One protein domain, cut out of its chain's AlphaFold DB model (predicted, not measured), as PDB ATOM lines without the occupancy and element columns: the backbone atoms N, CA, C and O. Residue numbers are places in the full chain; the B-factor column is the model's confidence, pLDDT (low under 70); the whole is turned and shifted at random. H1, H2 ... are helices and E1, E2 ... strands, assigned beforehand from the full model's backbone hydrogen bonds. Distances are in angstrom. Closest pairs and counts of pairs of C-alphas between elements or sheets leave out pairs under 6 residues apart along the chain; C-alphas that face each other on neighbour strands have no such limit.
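AT A GLANCE: This is residues 8 to 112 of the 113 residues of an uncharacterized protein of Sporormia fimetaria CBS 119925 (UniProt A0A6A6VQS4). A three-stranded antiparallel sheet forms the middle layer of three, with helix H1 over one face and helices H2 and H4 over the other; short H3 packs on H2, away from the sheet. The printed part has 105 residues, with named elements in the order H1 E1 H2 H3 H4 E2 E3; the sheet's order is E1 E3 E2 and the class is mixed, helices and strands. It is compact, with a radius of gyration of the C-alphas of 13.0 A and spans of 35 by 29 by 22 A.

HOW THE PARTS SIT: Start at inner strand E3, residues 105 to 111, antiparallel to E1, residues 37 to 42; N 39 and O 108 are within hydrogen-bond range at 2.9 A. E3 forms a hairpin with E2, residues 96 to 101; N 109 and O 98 are 2.8 A apart. H1, residues 10 to 22, is on the sheet at a height of 6.9 A, over E3 and E2; its closest C-alphas to E2 are Glu 13 and Gly 98, 4.1 A. On the opposite face look for H2, residues 48 to 59, at a height of 9.4 A, and H4, residues 84 to 90, at 8.2 A. H2 touches H4 with residues 56 to 59 alone, closest at the C-alphas of Leu 57 and Ala 86, 4.4 A. H3, residues 70 to 73, touches H2, closest at the C-alphas of Gly 54 and Ala 73, 4.5 A. Every O i to N i+4 pair is within hydrogen-bond range in H1 and H4, and 5 of 8 in H2; H3 is too short for one.

IN THESE COORDINATES: Find C-alpha 10 at (114.344, 93.534, 69.521); H1 runs 18.2 A from there. E1 spans 17.6 A, H2 15.9 A, H3 4.9 A, H4 9.8 A and E2 17.7 A. E3 spans 20.0 A, to C-alpha 111 at (122.917, 86.233, 72.455).

THE WHOLE: The farthest C-alphas, Ser 22 and Asn 67, are 36.5 A apart. The printed part has no cut; residues 23 to 36 make the long link, H1 to E1. No printed residue is under 70 in pLDDT.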
ATOM      1  N   ARG A   8     116.991  88.088  64.353       97.44
ATOM      2  CA  ARG A   8     116.861  89.441  64.894       97.44
ATOM      3  C   ARG A   8     116.152  89.417  66.257       97.44
ATOM      4  O   ARG A   8     115.090  88.814  66.380       97.44
ATOM      5  N   SER A   9     116.702  90.119  67.246       98.25
ATOM      6  CA  SER A   9     116.142  90.266  68.595       98.25
ATOM      7  C   SER A   9     115.948  91.737  68.949       98.25
ATOM      8  O   SER A   9     116.913  92.476  69.132       98.25
ATOM      9  N   THR A  10     114.693  92.157  69.120       98.12
ATOM     10  CA  THR A  10     114.344  93.534  69.521       98.12
ATOM     11  C   THR A  10     114.869  93.891  70.912       98.12
ATOM     12  O   THR A  10     115.195  95.046  71.177       98.12
ATOM     13  N   LYS A  11     115.012  92.897  71.800       98.31
ATOM     14  CA  LYS A  11     115.659  93.078  73.105       98.31
ATOM     15  C   LYS A  11     117.127  93.472  72.941       98.31
ATOM     16  O   LYS A  11     117.571  94.417  73.583       98.31
ATOM     17  N   LEU A  12     117.867  92.766  72.084       98.69
ATOM     18  CA  LEU A  12     119.281  93.066  71.840       98.69
ATOM     19  C   LEU A  12     119.461  94.402  71.105       98.69
ATOM     20  O   LEU A  12     120.394  95.133  71.405       98.69
ATOM     21  N   GLU A  13     118.529  94.783  70.227       98.62
ATOM     22  CA  GLU A  13     118.514  96.128  69.629       98.62
ATOM     23  C   GLU A  13     118.366  97.218  70.699       98.62
ATOM     24  O   GLU A  13     119.119  98.190  70.707       98.62
ATOM     25  N   GLY A  14     117.441  97.029  71.648       98.50
ATOM     26  CA  GLY A  14     117.272  97.930  72.789       98.50
ATOM     27  C   GLY A  14     118.502  97.981  73.700       98.50
ATOM     28  O   GLY A  14     118.895  99.063  74.138       98.50
ATOM     29  N   ASN A  15     119.146  96.837  73.943       98.50
ATOM     30  CA  ASN A  15     120.395  96.761  74.701       98.50
ATOM     31  C   ASN A  15     121.517  97.539  74.003       98.50
ATOM     32  O   ASN A  15     122.173  98.359  74.646       98.50
ATOM     33  N   CYS A  16     121.693  97.346  72.696       97.62
ATOM     34  CA  CYS A  16     122.686  98.083  71.930       97.62
ATOM     35  C   CYS A  16     122.423  99.583  71.946       97.62
ATOM     36  O   CYS A  16     123.348 100.355  72.196       97.62
ATOM     37  N   LEU A  17     121.170 100.004  71.745       97.94
ATOM     38  CA  LEU A  17     120.799 101.416  71.807       97.94
ATOM     39  C   LEU A  17     121.137 102.008  73.180       97.94
ATOM     40  O   LEU A  17     121.729 103.083  73.263       97.94
ATOM     41  N   ASN A  18     120.836 101.281  74.258       97.94
ATOM     42  CA  ASN A  18     121.203 101.695  75.605       97.94
ATOM     43  C   ASN A  18     122.726 101.835  75.780       97.94
ATOM     44  O   ASN A  18     123.182 102.810  76.384       97.94
ATOM     45  N   THR A  19     123.513 100.899  75.243       97.56
ATOM     46  CA  THR A  19     124.981 100.964  75.250       97.56
ATOM     47  C   THR A  19     125.468 102.246  74.583       97.56
ATOM     48  O   THR A  19     126.117 103.061  75.241       97.56
ATOM     49  N   VAL A  20     125.092 102.483  73.322       96.31
ATOM     50  CA  VAL A  20     125.600 103.630  72.546       96.31
ATOM     51  C   VAL A  20     125.060 104.980  73.027       96.31
ATOM     52  O   VAL A  20     125.711 106.004  72.839       96.31
ATOM     53  N   GLN A  21     123.909 105.011  73.703       95.50
ATOM     54  CA  GLN A  21     123.413 106.220  74.366       95.50
ATOM     55  C   GLN A  21     124.152 106.502  75.677       95.50
ATOM     56  O   GLN A  21     124.519 107.644  75.944       95.50
ATOM     57  N   SER A  22     124.406 105.473  76.490       94.62
ATOM     58  CA  SER A  22     125.083 105.640  77.785       94.62
ATOM     59  C   SER A  22     126.586 105.919  77.661       94.62
ATOM     60  O   SER A  22     127.144 106.610  78.511       94.62
ATOM     61  N   GLY A  23     127.230 105.438  76.592       86.25
ATOM     62  CA  GLY A  23     128.626 105.753  76.266       86.25
ATOM     63  C   GLY A  23     128.831 107.142  75.645       86.25
ATOM     64  O   GLY A  23     129.965 107.629  75.581       86.25
ATOM     65  N   GLY A  24     127.757 107.807  75.202       84.38
ATOM     66  CA  GLY A  24     127.827 109.091  74.502       84.38
ATOM     67  C   GLY A  24     128.648 108.984  73.213       84.38
ATOM     68  O   GLY A  24     128.319 108.212  72.319       84.38
ATOM     69  N   THR A  25     129.734 109.754  73.111       84.75
ATOM     70  CA  THR A  25     130.668 109.728  71.966       84.75
ATOM     71  C   THR A  25     131.805 108.720  72.105       84.75
ATOM     72  O   THR A  25     132.693 108.670  71.259       84.75
ATOM     73  N   LYS A  26     131.803 107.914  73.171       90.81
ATOM     74  CA  LYS A  26     132.856 106.939  73.451       90.81
ATOM     75  C   LYS A  26     132.360 105.523  73.175       90.81
ATOM     76  O   LYS A  26     131.254 105.158  73.567       90.81
ATOM     77  N   MET A  27     133.218 104.704  72.574       92.25
ATOM     78  CA  MET A  27     132.994 103.265  72.412       92.25
ATOM     79  C   MET A  27     133.304 102.546  73.727       92.25
ATOM     80  O   MET A  27     134.396 102.020  73.926       92.25
ATOM     81  N   VAL A  28     132.360 102.595  74.666       95.75
ATOM     82  CA  VAL A  28     132.463 101.907  75.958       95.75
ATOM     83  C   VAL A  28     131.499 100.734  75.959       95.75
ATOM     84  O   VAL A  28     130.292 100.921  75.813       95.75
ATOM     85  N   HIS A  29     132.036  99.532  76.147       96.94
ATOM     86  CA  HIS A  29     131.218  98.333  76.255       96.94
ATOM     87  C   HIS A  29     130.298  98.379  77.477       96.94
ATOM     88  O   HIS A  29     130.702  98.770  78.576       96.94
ATOM     89  N   LYS A  30     129.065  97.910  77.285       97.06
ATOM     90  CA  LYS A  30     128.071  97.712  78.340       97.06
ATOM     91  C   LYS A  30     127.250  96.470  78.018       97.06
ATOM     92  O   LYS A  30     126.367  96.496  77.163       97.06
ATOM     93  N   LEU A  31     127.542  95.371  78.707       97.06
ATOM     94  CA  LEU A  31     126.814  94.116  78.530       97.06
ATOM     95  C   LEU A  31     125.517  94.153  79.342       97.06
ATOM     96  O   LEU A  31     125.502  93.886  80.544       97.06
ATOM     97  N   ASN A  32     124.424  94.536  78.686       97.94
ATOM     98  CA  ASN A  32     123.094  94.523  79.289       97.94
ATOM     99  C   ASN A  32     122.576  93.076  79.446       97.94
ATOM    100  O   ASN A  32     123.016  92.179  78.726       97.94
ATOM    101  N   PRO A  33     121.622  92.806  80.359       97.94
ATOM    102  CA  PRO A  33     121.125  91.451  80.585       97.94
ATOM    103  C   PRO A  33     120.639  90.751  79.306       97.94
ATOM    104  O   PRO A  33     119.711  91.208  78.631       97.94
ATOM    105  N   GLY A  34     121.227  89.592  79.012       96.75
ATOM    106  CA  GLY A  34     120.958  88.800  77.807       96.75
ATOM    107  C   GLY A  34     121.893  89.081  76.627       96.75
ATOM    108  O   GLY A  34     121.809  88.359  75.639       96.75
ATOM    109  N   THR A  35     122.780  90.072  76.730       98.00
ATOM    110  CA  THR A  35     123.903  90.264  75.806       98.00
ATOM    111  C   THR A  35     125.066  89.375  76.247       98.00
ATOM    112  O   THR A  35     125.535  89.490  77.379       98.00
ATOM    113  N   TYR A  36     125.537  88.504  75.357       97.44
ATOM    114  CA  TYR A  36     126.643  87.568  75.615       97.44
ATOM    115  C   TYR A  36     127.876  87.827  74.742       97.44
ATOM    116  O   TYR A  36     128.946  87.296  75.021       97.44
ATOM    117  N   GLY A  37     127.738  88.681  73.729       97.94
ATOM    118  CA  GLY A  37     128.831  89.282  72.977       97.94
ATOM    119  C   GLY A  37     128.392  90.647  72.456       97.94
ATOM    120  O   GLY A  37     127.199  90.871  72.250       97.94
ATOM    121  N   GLN A  38     129.337  91.565  72.281       98.50
ATOM    122  CA  GLN A  38     129.064  92.929  71.838       98.50
ATOM    123  C   GLN A  38     130.208  93.428  70.968       98.50
ATOM    124  O   GLN A  38     131.374  93.250  71.314       98.50
ATOM    125  N   VAL A  39     129.862  94.096  69.875       98.38
ATOM    126  CA  VAL A  39     130.810  94.756  68.975       98.38
ATOM    127  C   VAL A  39     130.430  96.226  68.827       98.38
ATOM    128  O   VAL A  39     129.244  96.559  68.807       98.38
ATOM    129  N   LEU A  40     131.431  97.105  68.775       97.88
ATOM    130  CA  LEU A  40     131.259  98.553  68.658       97.88
ATOM    131  C   LEU A  40     132.176  99.080  67.556       97.88
ATOM    132  O   LEU A  40     133.290  98.596  67.390       97.88
ATOM    133  N   ALA A  41     131.718 100.073  66.805       97.06
ATOM    134  CA  ALA A  41     132.553 100.777  65.837       97.06
ATOM    135  C   ALA A  41     131.976 102.162  65.529       97.06
ATOM    136  O   ALA A  41     130.761 102.357  65.640       97.06
ATOM    137  N   PRO A  42     132.821 103.131  65.136       95.88
ATOM    138  CA  PRO A  42     132.337 104.411  64.646       95.88
ATOM    139  C   PRO A  42     131.615 104.236  63.304       95.88
ATOM    140  O   PRO A  42     131.965 103.362  62.516       95.88
ATOM    141  N   GLY A  43     130.627 105.081  63.030       94.94
ATOM    142  CA  GLY A  43     129.937 105.122  61.741       94.94
ATOM    143  C   GLY A  43     128.563 105.766  61.840       94.94
ATOM    144  O   GLY A  43     127.880 105.648  62.867       94.94
ATOM    145  N   ASP A  44     128.152 106.423  60.763       94.94
ATOM    146  CA  ASP A  44     126.855 107.080  60.688       94.94
ATOM    147  C   ASP A  44     125.751 106.046  60.424       94.94
ATOM    148  O   ASP A  44     125.996 104.892  60.060       94.94
ATOM    149  N   ALA A  45     124.488 106.447  60.579       92.88
ATOM    150  CA  ALA A  45     123.342 105.553  60.396       92.88
ATOM    151  C   ALA A  45     123.249 104.921  58.985       92.88
ATOM    152  O   ALA A  45     122.574 103.907  58.816       92.88
ATOM    153  N   GLY A  46     123.915 105.498  57.977       94.62
ATOM    154  CA  GLY A  46     123.999 104.946  56.620       94.62
ATOM    155  C   GLY A  46     125.112 103.910  56.417       94.62
ATOM    156  O   GLY A  46     125.076 103.172  55.435       94.62
ATOM    157  N   ASP A  47     126.065 103.805  57.346       95.25
ATOM    158  CA  ASP A  47     127.320 103.067  57.145       95.25
ATOM    159  C   ASP A  47     127.268 101.615  57.628       95.25
ATOM    160  O   ASP A  47     128.308 100.973  57.773       95.25
ATOM    161  N   PHE A  48     126.075 101.074  57.898       96.75
ATOM    162  CA  PHE A  48     125.957  99.774  58.560       96.75
ATOM    163  C   PHE A  48     126.744  98.669  57.848       96.75
ATOM    164  O   PHE A  48     127.460  97.929  58.505       96.75
ATOM    165  N   GLU A  49     126.664  98.560  56.520       96.50
ATOM    166  CA  GLU A  49     127.399  97.525  55.779       96.50
ATOM    167  C   GLU A  49     128.917  97.750  55.812       96.50
ATOM    168  O   GLU A  49     129.682  96.800  55.984       96.50
ATOM    169  N   HIS A  50     129.355  99.008  55.718       97.00
ATOM    170  CA  HIS A  50     130.769  99.365  55.809       97.00
ATOM    171  C   HIS A  50     131.353  99.014  57.182       97.00
ATOM    172  O   HIS A  50     132.463  98.491  57.268       97.00
ATOM    173  N   VAL A  51     130.585  99.232  58.249       98.00
ATOM    174  CA  VAL A  51     130.960  98.850  59.612       98.00
ATOM    175  C   VAL A  51     130.873  97.340  59.817       98.00
ATOM    176  O   VAL A  51     131.815  96.722  60.302       98.00
ATOM    177  N   PHE A  52     129.760  96.721  59.431       97.62
ATOM    178  CA  PHE A  52     129.495  95.317  59.717       97.62
ATOM    179  C   PHE A  52     130.450  94.398  58.960       97.62
ATOM    180  O   PHE A  52     131.065  93.510  59.550       97.62
ATOM    181  N   VAL A  53     130.601  94.611  57.652       96.81
ATOM    182  CA  VAL A  53     131.490  93.796  56.823       96.81
ATOM    183  C   VAL A  53     132.925  94.286  56.962       96.81
ATOM    184  O   VAL A  53     133.802  93.505  57.316       96.81
ATOM    185  N   GLY A  54     133.159  95.572  56.704       97.44
ATOM    186  CA  GLY A  54     134.495  96.161  56.703       97.44
ATOM    187  C   GLY A  54     135.096  96.274  58.095       97.44
ATOM    188  O   GLY A  54     136.165  95.739  58.340       97.44
ATOM    189  N   GLY A  55     134.409  96.938  59.016       97.44
ATOM    190  CA  GLY A  55     134.938  97.206  60.355       97.44
ATOM    191  C   GLY A  55     135.045  95.980  61.259       97.44
ATOM    192  O   GLY A  55     135.983  95.901  62.045       97.44
ATOM    193  N   TRP A  56     134.114  95.027  61.150       98.00
ATOM    194  CA  TRP A  56     134.058  93.873  62.052       98.00
ATOM    195  C   TRP A  56     134.442  92.552  61.393       98.00
ATOM    196  O   TRP A  56     135.372  91.898  61.852       98.00
ATOM    197  N   LEU A  57     133.753  92.112  60.332       96.81
ATOM    198  CA  LEU A  57     134.021  90.784  59.756       96.81
ATOM    199  C   LEU A  57     135.390  90.691  59.073       96.81
ATOM    200  O   LEU A  57     136.039  89.646  59.142       96.81
ATOM    201  N   CYS A  58     135.845  91.772  58.440       97.62
ATOM    202  CA  CYS A  58     137.122  91.808  57.733       97.62
ATOM    203  C   CYS A  58     138.358  91.894  58.639       97.62
ATOM    204  O   CYS A  58     139.472  91.919  58.115       97.62
ATOM    205  N   GLU A  59     138.192  91.845  59.964       97.81
ATOM    206  CA  GLU A  59     139.288  91.517  60.881       97.81
ATOM    207  C   GLU A  59     139.871  90.116  60.608       97.81
ATOM    208  O   GLU A  59     141.061  89.880  60.813       97.81
ATOM    209  N   LEU A  60     139.053  89.197  60.073       96.19
ATOM    210  CA  LEU A  60     139.464  87.875  59.592       96.19
ATOM    211  C   LEU A  60     139.211  87.763  58.073       96.19
ATOM    212  O   LEU A  60     138.276  87.095  57.637       96.19
ATOM    213  N   PRO A  61     140.027  88.400  57.213       94.69
ATOM    214  CA  PRO A  61     139.714  88.551  55.786       94.69
ATOM    215  C   PRO A  61     139.782  87.242  54.983       94.69
ATOM    216  O   PRO A  61     139.156  87.127  53.931       94.69
ATOM    217  N   ASN A  62     140.528  86.251  55.481       93.00
ATOM    218  CA  ASN A  62     140.715  84.950  54.832       93.00
ATOM    219  C   ASN A  62     139.695  83.898  55.288       93.00
ATOM    220  O   ASN A  62     139.767  82.737  54.876       93.00
ATOM    221  N   ASP A  63     138.757  84.281  56.150       89.94
ATOM    222  CA  ASP A  63     137.764  83.359  56.661       89.94
ATOM    223  C   ASP A  63     136.752  82.941  55.586       89.94
ATOM    224  O   ASP A  63     136.427  83.660  54.635       89.94
ATOM    225  N   SER A  64     136.184  81.748  55.778       87.81
ATOM    226  CA  SER A  64     135.174  81.207  54.866       87.81
ATOM    227  C   SER A  64     133.991  82.166  54.680       87.81
ATOM    228  O   SER A  64     133.460  82.724  55.647       87.81
ATOM    229  N   GLY A  65     133.574  82.342  53.424       84.75
ATOM    230  CA  GLY A  65     132.466  83.215  53.033       84.75
ATOM    231  C   GLY A  65     132.849  84.668  52.748       84.75
ATOM    232  O   GLY A  65     131.999  85.397  52.247       84.75
ATOM    233  N   MET A  66     134.094  85.091  53.011       90.88
ATOM    234  CA  MET A  66     134.537  86.460  52.709       90.88
ATOM    235  C   MET A  66     134.804  86.681  51.215       90.88
ATOM    236  O   MET A  66     134.568  87.773  50.719       90.88
ATOM    237  N   ASN A  67     135.228  85.653  50.468       91.94
ATOM    238  CA  ASN A  67     135.310  85.665  48.995       91.94
ATOM    239  C   ASN A  67     135.964  86.934  48.395       91.94
ATOM    240  O   ASN A  67     135.505  87.447  47.377       91.94
ATOM    241  N   GLY A  68     137.004  87.470  49.046       94.12
ATOM    242  CA  GLY A  68     137.716  88.675  48.600       94.12
ATOM    243  C   GLY A  68     137.014  90.012  48.885       94.12
ATOM    244  O   GLY A  68     137.594  91.059  48.609       94.12
ATOM    245  N   ILE A  69     135.815  90.032  49.488       96.06
ATOM    246  CA  ILE A  69     135.063  91.277  49.752       96.06
ATOM    247  C   ILE A  69     135.874  92.292  50.568       96.06
ATOM    248  O   ILE A  69     135.771  93.504  50.363       96.06
ATOM    249  N   CYS A  70     136.747  91.792  51.443       96.88
ATOM    250  CA  CYS A  70     137.582  92.606  52.309       96.88
ATOM    251  C   CYS A  70     138.611  93.454  51.559       96.88
ATOM    252  O   CYS A  70     139.050  94.448  52.118       96.88
ATOM    253  N   GLU A  71     138.938  93.182  50.293       95.56
ATOM    254  CA  GLU A  71     139.798  94.071  49.487       95.56
ATOM    255  C   GLU A  71     139.160  95.450  49.238       95.56
ATOM    256  O   GLU A  71     139.846  96.442  48.975       95.56
ATOM    257  N   THR A  72     137.829  95.527  49.330       96.62
ATOM    258  CA  THR A  72     137.068  96.761  49.110       96.62
ATOM    259  C   THR A  72     136.374  97.248  50.375       96.62
ATOM    260  O   THR A  72     136.509  98.423  50.708       96.62
ATOM    261  N   ALA A  73     135.703  96.360  51.111       96.25
ATOM    262  CA  ALA A  73     134.923  96.723  52.293       96.25
ATOM    263  C   ALA A  73     135.788  97.224  53.463       96.25
ATOM    264  O   ALA A  73     135.327  98.061  54.235       96.25
ATOM    265  N   SER A  74     137.045  96.770  53.571       96.31
ATOM    266  CA  SER A  74     137.967  97.165  54.651       96.31
ATOM    267  C   SER A  74     138.604  98.546  54.481       96.31
ATOM    268  O   SER A  74     139.303  99.016  55.378       96.31
ATOM    269  N   LYS A  75     138.429  99.206  53.330       96.38
ATOM    270  CA  LYS A  75     139.128 100.464  53.038       96.38
ATOM    271  C   LYS A  75     138.797 101.524  54.089       96.38
ATOM    272  O   LYS A  75     137.641 101.884  54.247       96.38
ATOM    273  N   GLY A  76     139.822 102.051  54.758       95.50
ATOM    274  CA  GLY A  76     139.670 103.047  55.827       95.50
ATOM    275  C   GLY A  76     139.676 102.462  57.241       95.50
ATOM    276  O   GLY A  76     139.839 103.219  58.195       95.50
ATOM    277  N   TRP A  77     139.596 101.137  57.388       97.19
ATOM    278  CA  TRP A  77     139.706 100.461  58.677       97.19
ATOM    279  C   TRP A  77     141.158 100.113  59.016       97.19
ATOM    280  O   TRP A  77     141.930  99.656  58.174       97.19
ATOM    281  N   ASN A  78     141.525 100.311  60.281       95.44
ATOM    282  CA  ASN A  78     142.774  99.829  60.861       95.44
ATOM    283  C   ASN A  78     142.443  98.971  62.084       95.44
ATOM    284  O   ASN A  78     142.096  99.504  63.135       95.44
ATOM    285  N   TYR A  79     142.577  97.655  61.946       93.50
ATOM    286  CA  TYR A  79     142.206  96.702  62.994       93.50
ATOM    287  C   TYR A  79     143.233  96.605  64.125       93.50
ATOM    288  O   TYR A  79     142.958  95.988  65.145       93.50
ATOM    289  N   MET A  80     144.443  97.152  63.954       94.50
ATOM    290  CA  MET A  80     145.535  97.037  64.936       94.50
ATOM    291  C   MET A  80     145.818  95.587  65.394       94.50
ATOM    292  O   MET A  80     146.260  95.362  66.519       94.50
ATOM    293  N   GLY A  81     145.554  94.602  64.529       92.69
ATOM    294  CA  GLY A  81     145.695  93.173  64.834       92.69
ATOM    295  C   GLY A  81     144.561  92.558  65.664       92.69
ATOM    296  O   GLY A  81     144.706  91.422  66.101       92.69
ATOM    297  N   GLN A  82     143.460  93.276  65.899       94.56
ATOM    298  CA  GLN A  82     142.275  92.758  66.585       94.56
ATOM    299  C   GLN A  82     141.459  91.834  65.672       94.56
ATOM    300  O   GLN A  82     141.379  92.065  64.468       94.56
ATOM    301  N   THR A  83     140.865  90.801  66.272       97.00
ATOM    302  CA  THR A  83     139.999  89.798  65.617       97.00
ATOM    303  C   THR A  83     138.674  89.567  66.344       97.00
ATOM    304  O   THR A  83     137.820  88.806  65.880       97.00
ATOM    305  N   GLY A  84     138.498  90.202  67.506       97.00
ATOM    306  CA  GLY A  84     137.420  89.885  68.436       97.00
ATOM    307  C   GLY A  84     136.028  90.175  67.879       97.00
ATOM    308  O   GLY A  84     135.087  89.446  68.196       97.00
ATOM    309  N   HIS A  85     135.867  91.189  67.021       97.94
ATOM    310  CA  HIS A  85     134.560  91.484  66.445       97.94
ATOM    311  C   HIS A  85     134.141  90.388  65.461       97.94
ATOM    312  O   HIS A  85     133.010  89.893  65.530       97.94
ATOM    313  N   ALA A  86     135.058  89.962  64.585       96.56
ATOM    314  CA  ALA A  86     134.807  88.853  63.667       96.56
ATOM    315  C   ALA A  86     134.522  87.544  64.420       96.56
ATOM    316  O   ALA A  86     133.577  86.835  64.069       96.56
ATOM    317  N   GLU A  87     135.289  87.238  65.469       96.00
ATOM    318  CA  GLU A  87     135.115  86.033  66.291       96.00
ATOM    319  C   GLU A  87     133.727  85.982  66.948       96.00
ATOM    320  O   GLU A  87     133.023  84.974  66.826       96.00
ATOM    321  N   ILE A  88     133.281  87.087  67.557       96.62
ATOM    322  CA  ILE A  88     131.948  87.196  68.169       96.62
ATOM    323  C   ILE A  88     130.853  86.997  67.116       96.62
ATOM    324  O   ILE A  88     129.966  86.156  67.279       96.62
ATOM    325  N   LEU A  89     130.909  87.747  66.011       95.19
ATOM    326  CA  LEU A  89     129.859  87.720  64.991       95.19
ATOM    327  C   LEU A  89     129.810  86.390  64.239       95.19
ATOM    328  O   LEU A  89     128.740  85.986  63.773       95.19
ATOM    329  N   ARG A  90     130.931  85.669  64.137       90.75
ATOM    330  CA  ARG A  90     131.011  84.380  63.440       90.75
ATOM    331  C   ARG A  90     130.784  83.175  64.346       90.75
ATOM    332  O   ARG A  90     130.346  82.152  63.820       90.75
ATOM    333  N   SER A  91     130.922  83.307  65.666       91.88
ATOM    334  CA  SER A  91     130.688  82.226  66.635       91.88
ATOM    335  C   SER A  91     129.357  81.491  66.415       91.88
ATOM    336  O   SER A  91     128.305  82.105  66.223       91.88
ATOM    337  N   ASN A  92     129.396  80.157  66.436       91.38
ATOM    338  CA  ASN A  92     128.200  79.309  66.343       91.38
ATOM    339  C   ASN A  92     127.448  79.179  67.674       91.38
ATOM    340  O   ASN A  92     126.405  78.531  67.714       91.38
ATOM    341  N   GLU A  93     127.972  79.765  68.749       92.75
ATOM    342  CA  GLU A  93     127.352  79.721  70.073       92.75
ATOM    343  C   GLU A  93     126.094  80.591  70.134       92.75
ATOM    344  O   GLU A  93     125.145  80.267  70.843       92.75
ATOM    345  N   TYR A  94     126.065  81.676  69.360       95.38
ATOM    346  CA  TYR A  94     124.965  82.630  69.355       95.38
ATOM    347  C   TYR A  94     123.937  82.310  68.271       95.38
ATOM    348  O   TYR A  94     124.264  81.873  67.165       95.38
ATOM    349  N   SER A  95     122.679  82.599  68.580       96.12
ATOM    350  CA  SER A  95     121.532  82.376  67.694       96.12
ATOM    351  C   SER A  95     120.685  83.632  67.498       96.12
ATOM    352  O   SER A  95     119.838  83.657  66.600       96.12
ATOM    353  N   THR A  96     120.922  84.690  68.279       97.44
ATOM    354  CA  THR A  96     120.235  85.976  68.146       97.44
ATOM    355  C   THR A  96     121.208  87.145  68.023       97.44
ATOM    356  O   THR A  96     122.337  87.089  68.508       97.44
ATOM    357  N   ILE A  97     120.766  88.202  67.342       98.31
ATOM    358  CA  ILE A  97     121.509  89.453  67.168       98.31
ATOM    359  C   ILE A  97     120.560  90.650  67.212       98.31
ATOM    360  O   ILE A  97     119.427  90.569  66.735       98.31
ATOM    361  N   GLY A  98     121.017  91.770  67.752       98.31
ATOM    362  CA  GLY A  98     120.330  93.049  67.647       98.31
ATOM    363  C   GLY A  98     121.336  94.180  67.548       98.31
ATOM    364  O   GLY A  98     122.321  94.194  68.277       98.31
ATOM    365  N   CYS A  99     121.093  95.110  66.630       98.50
ATOM    366  CA  CYS A  99     122.008  96.202  66.337       98.50
ATOM    367  C   CYS A  99     121.305  97.550  66.449       98.50
ATOM    368  O   CYS A  99     120.118  97.667  66.145       98.50
ATOM    369  N   ALA A 100     122.044  98.574  66.859       97.81
ATOM    370  CA  ALA A 100     121.548  99.942  66.914       97.81
ATOM    371  C   ALA A 100     122.677 100.948  66.678       97.81
ATOM    372  O   ALA A 100     123.851 100.652  66.905       97.81
ATOM    373  N   ASN A 101     122.295 102.151  66.260       96.94
ATOM    374  CA  ASN A 101     123.187 103.286  66.062       96.94
ATOM    375  C   ASN A 101     122.668 104.502  66.842       96.94
ATOM    376  O   ASN A 101     121.456 104.678  66.972       96.94
ATOM    377  N   ASN A 102     123.575 105.340  67.349       93.25
ATOM    378  CA  ASN A 102     123.234 106.607  68.012       93.25
ATOM    379  C   ASN A 102     123.948 107.805  67.367       93.25
ATOM    380  O   ASN A 102     124.587 108.596  68.049       93.25
ATOM    381  N   GLY A 103     123.872 107.913  66.042       85.19
ATOM    382  CA  GLY A 103     124.402 109.019  65.245       85.19
ATOM    383  C   GLY A 103     125.835 108.818  64.758       85.19
ATOM    384  O   GLY A 103     126.121 109.183  63.631       85.19
ATOM    385  N   HIS A 104     126.706 108.223  65.574       91.88
ATOM    386  CA  HIS A 104     128.151 108.140  65.289       91.88
ATOM    387  C   HIS A 104     128.798 106.813  65.706       91.88
ATOM    388  O   HIS A 104     129.981 106.604  65.445       91.88
ATOM    389  N   ILE A 105     128.064 105.930  66.391       96.69
ATOM    390  CA  ILE A 105     128.550 104.613  66.826       96.69
ATOM    391  C   ILE A 105     127.489 103.569  66.521       96.69
ATOM    392  O   ILE A 105     126.340 103.696  66.955       96.69
ATOM    393  N   TRP A 106     127.916 102.512  65.841       97.94
ATOM    394  CA  TRP A 106     127.182 101.269  65.693       97.94
ATOM    395  C   TRP A 106     127.525 100.296  66.815       97.94
ATOM    396  O   TRP A 106     128.681 100.151  67.211       97.94
ATOM    397  N   CYS A 107     126.498  99.598  67.283       98.44
ATOM    398  CA  CYS A 107     126.589  98.464  68.184       98.44
ATOM    399  C   CYS A 107     125.846  97.281  67.576       98.44
ATOM    400  O   CYS A 107     124.748  97.469  67.047       98.44
ATOM    401  N   CYS A 108     126.403  96.078  67.714       98.62
ATOM    402  CA  CYS A 108     125.642  94.836  67.616       98.62
ATOM    403  C   CYS A 108     125.896  93.966  68.849       98.62
ATOM    404  O   CYS A 108     127.039  93.669  69.194       98.62
ATOM    405  N   ASP A 109     124.809  93.527  69.469       98.62
ATOM    406  CA  ASP A 109     124.786  92.598  70.584       98.62
ATOM    407  C   ASP A 109     124.356  91.230  70.054       98.62
ATOM    408  O   ASP A 109     123.419  91.131  69.256       98.62
ATOM    409  N   VAL A 110     125.009  90.169  70.521       98.31
ATOM    410  CA  VAL A 110     124.646  88.778  70.230       98.31
ATOM    411  C   VAL A 110     124.259  88.039  71.503       98.31
ATOM    412  O   VAL A 110     124.727  88.347  72.604       98.31
ATOM    413  N   GLY A 111     123.385  87.050  71.349       97.19
ATOM    414  CA  GLY A 111     122.917  86.233  72.455       97.19
ATOM    415  C   GLY A 111     122.363  84.889  72.007       97.19
ATOM    416  O   GLY A 111     122.499  84.468  70.855       97.19
ATOM    417  N   TYR A 112     121.741  84.207  72.960       93.75
ATOM    418  CA  TYR A 112     121.084  82.924  72.744       93.75
ATOM    419  C   TYR A 112     119.605  83.121  72.374       93.75
ATOM    420  O   TYR A 112     119.106  84.253  72.359       93.75
TER     421      TYR A 112